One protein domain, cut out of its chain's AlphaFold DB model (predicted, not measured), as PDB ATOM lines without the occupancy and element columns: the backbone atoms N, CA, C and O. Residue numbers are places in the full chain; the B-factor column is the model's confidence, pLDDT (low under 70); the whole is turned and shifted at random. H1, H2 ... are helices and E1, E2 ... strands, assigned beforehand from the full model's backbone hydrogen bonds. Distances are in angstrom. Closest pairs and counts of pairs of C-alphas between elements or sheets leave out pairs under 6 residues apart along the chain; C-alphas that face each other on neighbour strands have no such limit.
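What this domain is: This is residues 42 to 57 and 72 to 130 of the 261 residues of an uncharacterized protein of Colletotrichum gloeosporioides (strain Cg-14) (UniProt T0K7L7). A tiny two-strand sheet, E1 and E2, lies between unnamed stretches reaching to the cut and three helices; H1 and H3 meet beside it, and H2 lies at the far end. The 75 printed residues include three named helices and three named strands, ordered E1, E2, H1, H2, H3, E3; E1 - E2 is antiparallel, the class mixed. The whole is loose, radius of gyration of the C-alphas 14.5 A, spanning 53 by 21 by 14 A.

Where its parts are: E1, residues 42 to 44, begins at C-alpha 42 (15.085, 21.879, -45.411); E2 is 81 to 83. H1 is 86 to 96, 15.2 A long; H2 is 100 to 107; H3 is 113 to 126, 19.8 A. E3, 127 to 129, ends at C-alpha 129 (20.837, 17.381, -40.411).

How they stand to each other: In E1 and E2, N 42 and O 83 are within hydrogen-bond range, 2.8 A. E3 pairs with no named strand. The closest C-alphas of E1 and H3, Trp 42 and Ala 126, are 4.9 A apart; those of E1 and H1, Trp 42 and Tyr 89, 6.3 A. H3 touches H1 with residues 119 to 123 alone, closest C-alphas Lys 86 and Gln 123, 7.2 A, at a steep tilt of 61 degrees. H1, H2 and H3 have every O i to N i+4 pair within range.

The domain as a whole: Residues 58 to 71 are not printed; C-alphas 57 and 72 are 12.6 A apart. Residues 104 to 109 stand free. pLDDT is under 70 at 55 to 57 and 72 to 75.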
ATOM      1  N   TRP A  42      16.529  21.976 -45.571       94.62
ATOM      2  CA  TRP A  42      15.085  21.879 -45.411       94.62
ATOM      3  C   TRP A  42      14.507  21.066 -46.560       94.62
ATOM      4  O   TRP A  42      14.744  21.389 -47.725       94.62
ATOM      5  N   LEU A  43      13.759  20.016 -46.232       94.44
ATOM      6  CA  LEU A  43      13.103  19.135 -47.191       94.44
ATOM      7  C   LEU A  43      11.595  19.385 -47.179       94.44
ATOM      8  O   LEU A  43      10.930  19.127 -46.180       94.44
ATOM      9  N   CYS A  44      11.046  19.840 -48.305       94.06
ATOM     10  CA  CYS A  44       9.602  19.907 -48.494       94.06
ATOM     11  C   CYS A  44       9.086  18.630 -49.165       94.06
ATOM     12  O   CYS A  44       9.458  18.326 -50.301       94.06
ATOM     13  N   THR A  45       8.183  17.927 -48.487       93.12
ATOM     14  CA  THR A  45       7.434  16.768 -49.009       93.12
ATOM     15  C   THR A  45       5.934  17.052 -49.141       93.12
ATOM     16  O   THR A  45       5.157  16.145 -49.415       93.12
ATOM     17  N   GLN A  46       5.518  18.306 -48.948       89.50
ATOM     18  CA  GLN A  46       4.113  18.713 -48.954       89.50
ATOM     19  C   GLN A  46       3.541  18.754 -50.378       89.50
ATOM     20  O   GLN A  46       4.239  19.146 -51.313       89.50
ATOM     21  N   ASP A  47       2.265  18.385 -50.524       83.62
ATOM     22  CA  ASP A  47       1.411  18.546 -51.715       83.62
ATOM     23  C   ASP A  47       2.140  18.522 -53.071       83.62
ATOM     24  O   ASP A  47       2.254  19.533 -53.768       83.62
ATOM     25  N   GLY A  48       2.637  17.349 -53.470       82.00
ATOM     26  CA  GLY A  48       3.270  17.150 -54.774       82.00
ATOM     27  C   GLY A  48       4.753  17.515 -54.826       82.00
ATOM     28  O   GLY A  48       5.397  17.207 -55.831       82.00
ATOM     29  N   CYS A  49       5.327  18.097 -53.769       89.38
ATOM     30  CA  CYS A  49       6.777  18.256 -53.666       89.38
ATOM     31  C   CYS A  49       7.486  16.904 -53.534       89.38
ATOM     32  O   CYS A  49       8.592  16.769 -54.053       89.38
ATOM     33  N   ASP A  50       6.837  15.895 -52.941       87.50
ATOM     34  CA  ASP A  50       7.313  14.507 -52.824       87.50
ATOM     35  C   ASP A  50       7.618  13.846 -54.180       87.50
ATOM     36  O   ASP A  50       8.455  12.949 -54.270       87.50
ATOM     37  N   LYS A  51       6.996  14.338 -55.258       84.62
ATOM     38  CA  LYS A  51       7.227  13.866 -56.631       84.62
ATOM     39  C   LYS A  51       8.537  14.383 -57.223       84.62
ATOM     40  O   LYS A  51       8.957  13.914 -58.279       84.62
ATOM     41  N   THR A  52       9.183  15.349 -56.569       84.88
ATOM     42  CA  THR A  52      10.495  15.856 -56.973       84.88
ATOM     43  C   THR A  52      11.538  14.793 -56.663       84.88
ATOM     44  O   THR A  52      11.939  14.611 -55.516       84.88
ATOM     45  N   THR A  53      11.970  14.059 -57.683       82.81
ATOM     46  CA  THR A  53      13.014  13.045 -57.527       82.81
ATOM     47  C   THR A  53      14.391  13.695 -57.533       82.81
ATOM     48  O   THR A  53      14.680  14.487 -58.432       82.81
ATOM     49  N   ASN A  54      15.261  13.296 -56.606       81.00
ATOM     50  CA  ASN A  54      16.661  13.723 -56.555       81.00
ATOM     51  C   ASN A  54      17.573  12.535 -56.912       81.00
ATOM     52  O   ASN A  54      18.176  11.938 -56.019       81.00
ATOM     53  N   PRO A  55      17.628  12.114 -58.195       65.81
ATOM     54  CA  PRO A  55      18.345  10.907 -58.577       65.81
ATOM     55  C   PRO A  55      19.846  11.041 -58.272       65.81
ATOM     56  O   PRO A  55      20.438  12.085 -58.567       65.81
ATOM     57  N   PRO A  56      20.490   9.984 -57.740       61.25
ATOM     58  CA  PRO A  56      21.939   9.957 -57.609       61.25
ATOM     59  C   PRO A  56      22.567  10.074 -59.002       61.25
ATOM     60  O   PRO A  56      22.085   9.466 -59.965       61.25
ATOM     61  N   ASN A  57      23.633  10.867 -59.118       56.66
ATOM     62  CA  ASN A  57      24.324  11.099 -60.383       56.66
ATOM     63  C   ASN A  57      24.918   9.784 -60.924       56.66
ATOM     64  O   ASN A  57      26.032   9.404 -60.590       56.66
ATOM     65  N   PRO A  72      33.456   5.484 -52.892       63.56
ATOM     66  CA  PRO A  72      32.157   5.489 -52.238       63.56
ATOM     67  C   PRO A  72      31.117   6.158 -53.142       63.56
ATOM     68  O   PRO A  72      31.349   7.227 -53.713       63.56
ATOM     69  N   THR A  73      29.967   5.511 -53.302       64.69
ATOM     70  CA  THR A  73      28.823   6.090 -54.010       64.69
ATOM     71  C   THR A  73      28.191   7.184 -53.152       64.69
ATOM     72  O   THR A  73      28.029   6.963 -51.946       64.69
ATOM     73  N   PRO A  74      27.796   8.332 -53.736       66.06
ATOM     74  CA  PRO A  74      27.102   9.371 -52.989       66.06
ATOM     75  C   PRO A  74      25.805   8.810 -52.388       66.06
ATOM     76  O   PRO A  74      25.105   8.046 -53.067       66.06
ATOM     77  N   PRO A  75      25.446   9.188 -51.150       67.62
ATOM     78  CA  PRO A  75      24.142   8.848 -50.601       67.62
ATOM     79  C   PRO A  75      23.043   9.446 -51.488       67.62
ATOM     80  O   PRO A  75      23.125  10.598 -51.917       67.62
ATOM     81  N   SER A  76      22.008   8.656 -51.785       75.62
ATOM     82  CA  SER A  76      20.846   9.164 -52.518       75.62
ATOM     83  C   SER A  76      20.151  10.224 -51.675       75.62
ATOM     84  O   SER A  76      19.814   9.978 -50.516       75.62
ATOM     85  N   LEU A  77      19.890  11.383 -52.271       81.88
ATOM     86  CA  LEU A  77      19.073  12.402 -51.628       81.88
ATOM     87  C   LEU A  77      17.607  11.938 -51.579       81.88
ATOM     88  O   LEU A  77      17.150  11.257 -52.505       81.88
ATOM     89  N   PRO A  78      16.861  12.278 -50.512       86.19
ATOM     90  CA  PRO A  78      15.448  11.939 -50.411       86.19
ATOM     91  C   PRO A  78      14.638  12.668 -51.488       86.19
ATOM     92  O   PRO A  78      15.005  13.762 -51.920       86.19
ATOM     93  N   ASN A  79      13.514  12.085 -51.904       88.12
ATOM     94  CA  ASN A  79      12.566  12.778 -52.775       88.12
ATOM     95  C   ASN A  79      11.909  13.945 -52.022       88.12
ATOM     96  O   ASN A  79      11.639  13.851 -50.824       88.12
ATOM     97  N   GLY A  80      11.660  15.040 -52.730       89.69
ATOM     98  CA  GLY A  80      11.198  16.300 -52.156       89.69
ATOM     99  C   GLY A  80      11.965  17.500 -52.701       89.69
ATOM    100  O   GLY A  80      13.041  17.368 -53.293       89.69
ATOM    101  N   ALA A  81      11.426  18.697 -52.484       90.94
ATOM    102  CA  ALA A  81      12.144  19.928 -52.790       90.94
ATOM    103  C   ALA A  81      13.145  20.232 -51.661       90.94
ATOM    104  O   ALA A  81      12.748  20.451 -50.516       90.94
ATOM    105  N   ILE A  82      14.442  20.225 -51.982       91.62
ATOM    106  CA  ILE A  82      15.542  20.429 -51.027       91.62
ATOM    107  C   ILE A  82      16.015  21.884 -51.068       91.62
ATOM    108  O   ILE A  82      16.290  22.438 -52.132       91.62
ATOM    109  N   PHE A  83      16.180  22.490 -49.893       91.25
ATOM    110  CA  PHE A  83      16.667  23.855 -49.728       91.25
ATOM    111  C   PHE A  83      17.826  23.889 -48.730       91.25
ATOM    112  O   PHE A  83      17.665  23.506 -47.581       91.25
ATOM    113  N   ASN A  84      18.979  24.439 -49.112       89.94
ATOM    114  CA  ASN A  84      20.122  24.633 -48.199       89.94
ATOM    115  C   ASN A  84      19.893  25.781 -47.179       89.94
ATOM    116  O   ASN A  84      20.748  26.105 -46.367       89.94
ATOM    117  N   ARG A  85      18.757  26.487 -47.245       89.62
ATOM    118  CA  ARG A  85      18.491  27.643 -46.379       89.62
ATOM    119  C   ARG A  85      17.028  27.748 -45.964       89.62
ATOM    120  O   ARG A  85      16.129  27.637 -46.802       89.62
ATOM    121  N   LYS A  86      16.812  28.089 -44.689       92.12
ATOM    122  CA  LYS A  86      15.490  28.285 -44.078       92.12
ATOM    123  C   LYS A  86      14.648  29.334 -44.797       92.12
ATOM    124  O   LYS A  86      13.445  29.146 -44.968       92.12
ATOM    125  N   ASP A  87      15.245  30.447 -45.215       92.31
ATOM    126  CA  ASP A  87      14.518  31.521 -45.894       92.31
ATOM    127  C   ASP A  87      14.019  31.091 -47.278       92.31
ATOM    128  O   ASP A  87      12.882  31.407 -47.628       92.31
ATOM    129  N   LEU A  88      14.803  30.295 -48.014       92.56
ATOM    130  CA  LEU A  88      14.393  29.741 -49.306       92.56
ATOM    131  C   LEU A  88      13.225  28.763 -49.144       92.56
ATOM    132  O   LEU A  88      12.226  28.880 -49.854       92.56
ATOM    133  N   TYR A  89      13.300  27.872 -48.152       94.69
ATOM    134  CA  TYR A  89      12.182  26.997 -47.793       94.69
ATOM    135  C   TYR A  89      10.936  27.801 -47.394       94.69
ATOM    136  O   TYR A  89       9.835  27.554 -47.878       94.69
ATOM    137  N   THR A  90      11.106  28.834 -46.569       93.56
ATOM    138  CA  THR A  90      10.000  29.689 -46.114       93.56
ATOM    139  C   THR A  90       9.316  30.389 -47.284       93.56
ATOM    140  O   THR A  90       8.088  30.454 -47.342       93.56
ATOM    141  N   GLN A  91      10.093  30.902 -48.238       94.19
ATOM    142  CA  GLN A  91       9.557  31.492 -49.461       94.19
ATOM    143  C   GLN A  91       8.813  30.457 -50.310       94.19
ATOM    144  O   GLN A  91       7.742  30.767 -50.833       94.19
ATOM    145  N   HIS A  92       9.338  29.235 -50.417       93.12
ATOM    146  CA  HIS A  92       8.675  28.134 -51.110       93.12
ATOM    147  C   HIS A  92       7.321  27.794 -50.473       93.12
ATOM    148  O   HIS A  92       6.307  27.838 -51.171       93.12
ATOM    149  N   VAL A  93       7.266  27.582 -49.154       93.44
ATOM    150  CA  VAL A  93       6.011  27.321 -48.423       93.44
ATOM    151  C   VAL A  93       5.017  28.463 -48.619       93.44
ATOM    152  O   VAL A  93       3.854  28.224 -48.937       93.44
ATOM    153  N   ARG A  94       5.482  29.717 -48.545       90.94
ATOM    154  CA  ARG A  94       4.642  30.906 -48.767       90.94
ATOM    155  C   ARG A  94       4.058  31.004 -50.182       90.94
ATOM    156  O   ARG A  94       3.017  31.627 -50.377       90.94
ATOM    157  N   ARG A  95       4.710  30.411 -51.182       89.69
ATOM    158  CA  ARG A  95       4.240  30.431 -52.574       89.69
ATOM    159  C   ARG A  95       3.388  29.214 -52.904       89.69
ATOM    160  O   ARG A  95       2.344  29.379 -53.527       89.69
ATOM    161  N   MET A  96       3.785  28.031 -52.449       89.94
ATOM    162  CA  MET A  96       3.199  26.758 -52.878       89.94
ATOM    163  C   MET A  96       2.153  26.210 -51.907       89.94
ATOM    164  O   MET A  96       1.137  25.700 -52.365       89.94
ATOM    165  N   HIS A  97       2.337  26.403 -50.597       91.19
ATOM    166  CA  HIS A  97       1.569  25.700 -49.559       91.19
ATOM    167  C   HIS A  97       0.683  26.610 -48.699       91.19
ATOM    168  O   HIS A  97       0.094  26.145 -47.733       91.19
ATOM    169  N   VAL A  98       0.550  27.904 -49.025       89.44
ATOM    170  CA  VAL A  98      -0.345  28.797 -48.265       89.44
ATOM    171  C   VAL A  98      -1.810  28.503 -48.598       89.44
ATOM    172  O   VAL A  98      -2.200  28.646 -49.764       89.44
ATOM    173  N   PRO A  99      -2.648  28.210 -47.588       87.44
ATOM    174  CA  PRO A  99      -4.071  27.994 -47.765       87.44
ATOM    175  C   PRO A  99      -4.792  29.210 -48.375       87.44
ATOM    176  O   PRO A  99      -4.428  30.363 -48.104       87.44
ATOM    177  N   PRO A 100      -5.865  29.007 -49.163       85.94
ATOM    178  CA  PRO A 100      -6.590  30.100 -49.814       85.94
ATOM    179  C   PRO A 100      -7.141  31.165 -48.851       85.94
ATOM    180  O   PRO A 100      -7.148  32.350 -49.189       85.94
ATOM    181  N   ASN A 101      -7.593  30.770 -47.656       85.25
ATOM    182  CA  ASN A 101      -8.079  31.678 -46.608       85.25
ATOM    183  C   ASN A 101      -6.956  32.575 -46.062       85.25
ATOM    184  O   ASN A 101      -7.161  33.775 -45.892       85.25
ATOM    185  N   VAL A 102      -5.755  32.026 -45.874       86.50
ATOM    186  CA  VAL A 102      -4.580  32.784 -45.423       86.50
ATOM    187  C   VAL A 102      -4.091  33.739 -46.514       86.50
ATOM    188  O   VAL A 102      -3.838  34.910 -46.230       86.50
ATOM    189  N   ARG A 103      -4.037  33.297 -47.782       85.25
ATOM    190  CA  ARG A 103      -3.666  34.166 -48.921       85.25
ATOM    191  C   ARG A 103      -4.566  35.404 -49.016       85.25
ATOM    192  O   ARG A 103      -4.080  36.503 -49.284       85.25
ATOM    193  N   LYS A 104      -5.876  35.244 -48.776       85.88
ATOM    194  CA  LYS A 104      -6.839  36.361 -48.744       85.88
ATOM    195  C   LYS A 104      -6.543  37.337 -47.599       85.88
ATOM    196  O   LYS A 104      -6.455  38.537 -47.854       85.88
ATOM    197  N   SER A 105      -6.326  36.835 -46.382       82.25
ATOM    198  CA  SER A 105      -5.957  37.656 -45.216       82.25
ATOM    199  C   SER A 105      -4.653  38.430 -45.433       82.25
ATOM    200  O   SER A 105      -4.584  39.619 -45.129       82.25
ATOM    201  N   GLN A 106      -3.645  37.809 -46.053       84.25
ATOM    202  CA  GLN A 106      -2.372  38.469 -46.367       84.25
ATOM    203  C   GLN A 106      -2.527  39.606 -47.386       84.25
ATOM    204  O   GLN A 106      -1.934  40.668 -47.208       84.25
ATOM    205  N   LYS A 107      -3.368  39.437 -48.419       84.06
ATOM    206  CA  LYS A 107      -3.682  40.518 -49.374       84.06
ATOM    207  C   LYS A 107      -4.357  41.710 -48.685       84.06
ATOM    208  O   LYS A 107      -4.139  42.851 -49.079       84.06
ATOM    209  N   GLN A 108      -5.141  41.440 -47.644       84.62
ATOM    210  CA  GLN A 108      -5.777  42.452 -46.799       84.62
ATOM    211  C   GLN A 108      -4.843  43.017 -45.714       84.62
ATOM    212  O   GLN A 108      -5.302  43.775 -44.866       84.62
ATOM    213  N   LYS A 109      -3.546  42.657 -45.717       82.06
ATOM    214  CA  LYS A 109      -2.565  43.009 -44.673       82.06
ATOM    215  C   LYS A 109      -3.026  42.636 -43.255       82.06
ATOM    216  O   LYS A 109      -2.605  43.255 -42.282       82.06
ATOM    217  N   LYS A 110      -3.884  41.619 -43.127       84.00
ATOM    218  CA  LYS A 110      -4.367  41.127 -41.839       84.00
ATOM    219  C   LYS A 110      -3.376  40.090 -41.291       84.00
ATOM    220  O   LYS A 110      -3.138  39.091 -41.978       84.00
ATOM    221  N   PRO A 111      -2.814  40.289 -40.084       80.06
ATOM    222  CA  PRO A 111      -1.978  39.286 -39.432       80.06
ATOM    223  C   PRO A 111      -2.731  37.963 -39.264       80.06
ATOM    224  O   PRO A 111      -3.924  37.958 -38.953       80.06
ATOM    225  N   CYS A 112      -2.038  36.844 -39.467       86.19
ATOM    226  CA  CYS A 112      -2.594  35.504 -39.296       86.19
ATOM    227  C   CYS A 112      -1.667  34.695 -38.374       86.19
ATOM    228  O   CYS A 112      -0.855  33.911 -38.867       86.19
ATOM    229  N   PRO A 113      -1.752  34.908 -37.048       88.25
ATOM    230  CA  PRO A 113      -0.829  34.303 -36.088       88.25
ATOM    231  C   PRO A 113      -0.874  32.770 -36.107       88.25
ATOM    232  O   PRO A 113       0.175  32.143 -36.012       88.25
ATOM    233  N   GLU A 114      -2.049  32.171 -36.328       89.25
ATOM    234  CA  GLU A 114      -2.201  30.712 -36.467       89.25
ATOM    235  C   GLU A 114      -1.381  30.154 -37.642       89.25
ATOM    236  O   GLU A 114      -0.733  29.116 -37.528       89.25
ATOM    237  N   TRP A 115      -1.358  30.861 -38.778       88.81
ATOM    238  CA  TRP A 115      -0.542  30.456 -39.922       88.81
ATOM    239  C   TRP A 115       0.947  30.670 -39.667       88.81
ATOM    240  O   TRP A 115       1.766  29.856 -40.090       88.81
ATOM    241  N   ASP A 116       1.316  31.751 -38.981       89.69
ATOM    242  CA  ASP A 116       2.712  32.006 -38.632       89.69
ATOM    243  C   ASP A 116       3.251  30.945 -37.656       89.69
ATOM    244  O   ASP A 116       4.406  30.529 -37.781       89.69
ATOM    245  N   GLU A 117       2.428  30.456 -36.724       93.50
ATOM    246  CA  GLU A 117       2.753  29.322 -35.853       93.50
ATOM    247  C   GLU A 117       2.856  28.010 -36.641       93.50
ATOM    248  O   GLU A 117       3.860  27.302 -36.532       93.50
ATOM    249  N   HIS A 118       1.893  27.731 -37.521       92.12
ATOM    250  CA  HIS A 118       1.945  26.560 -38.398       92.12
ATOM    251  C   HIS A 118       3.192  26.565 -39.298       92.12
ATOM    252  O   HIS A 118       3.870  25.550 -39.436       92.12
ATOM    253  N   LEU A 119       3.568  27.723 -39.849       93.06
ATOM    254  CA  LEU A 119       4.778  27.894 -40.654       93.06
ATOM    255  C   LEU A 119       6.052  27.603 -39.850       93.06
ATOM    256  O   LEU A 119       6.992  27.031 -40.400       93.06
ATOM    257  N   LYS A 120       6.103  27.965 -38.562       93.88
ATOM    258  CA  LYS A 120       7.220  27.586 -37.680       93.88
ATOM    259  C   LYS A 120       7.274  26.072 -37.475       93.88
ATOM    260  O   LYS A 120       8.366  25.510 -37.541       93.88
ATOM    261  N   GLY A 121       6.120  25.424 -37.302       95.62
ATOM    262  CA  GLY A 121       6.011  23.962 -37.258       95.62
ATOM    263  C   GLY A 121       6.559  23.312 -38.529       95.62
ATOM    264  O   GLY A 121       7.468  22.491 -38.456       95.62
ATOM    265  N   LEU A 122       6.116  23.782 -39.700       94.06
ATOM    266  CA  LEU A 122       6.600  23.309 -41.000       94.06
ATOM    267  C   LEU A 122       8.104  23.534 -41.199       94.06
ATOM    268  O   LEU A 122       8.759  22.739 -41.867       94.06
ATOM    269  N   GLN A 123       8.671  24.626 -40.678       94.81
ATOM    270  CA  GLN A 123      10.114  24.883 -40.741       94.81
ATOM    271  C   GLN A 123      10.913  23.898 -39.887       94.81
ATOM    272  O   GLN A 123      11.956  23.437 -40.346       94.81
ATOM    273  N   ALA A 124      10.443  23.599 -38.675       95.19
ATOM    274  CA  ALA A 124      11.092  22.651 -37.775       95.19
ATOM    275  C   ALA A 124      10.973  21.213 -38.301       95.19
ATOM    276  O   ALA A 124      11.956  20.481 -38.326       95.19
ATOM    277  N   GLU A 125       9.795  20.828 -38.799       94.88
ATOM    278  CA  GLU A 125       9.558  19.495 -39.361       94.88
ATOM    279  C   GLU A 125      10.333  19.254 -40.659       94.88
ATOM    280  O   GLU A 125      10.707  18.120 -40.944       94.88
ATOM    281  N   ALA A 126      10.594  20.294 -41.454       94.75
ATOM    282  CA  ALA A 126      11.369  20.174 -42.685       94.75
ATOM    283  C   ALA A 126      12.886  20.183 -42.460       94.75
ATOM    284  O   ALA A 126      13.615  19.777 -43.363       94.75
ATOM    285  N   GLU A 127      13.375  20.645 -41.304       95.94
ATOM    286  CA  GLU A 127      14.810  20.723 -41.022       95.94
ATOM    287  C   GLU A 127      15.432  19.324 -40.930       95.94
ATOM    288  O   GLU A 127      14.912  18.405 -40.293       95.94
ATOM    289  N   ARG A 128      16.551  19.135 -41.618       94.00
ATOM    290  CA  ARG A 128      17.298  17.884 -41.684       94.00
ATOM    291  C   ARG A 128      18.768  18.181 -41.451       94.00
ATOM    292  O   ARG A 128      19.341  19.045 -42.113       94.00
ATOM    293  N   THR A 129      19.382  17.419 -40.555       92.56
ATOM    294  CA  THR A 129      20.837  17.381 -40.411       92.56
ATOM    295  C   THR A 129      21.420  16.537 -41.536       92.56
ATOM    296  O   THR A 129      20.967  15.421 -41.790       92.56
ATOM    297  N   ARG A 130      22.406  17.084 -42.244       89.69
ATOM    298  CA  ARG A 130      23.054  16.429 -43.380       89.69
ATOM    299  C   ARG A 130      24.107  15.423 -42.935       89.69
ATOM    300  O   ARG A 130      24.135  14.313 -43.450       89.69
TER     301      ARG A 130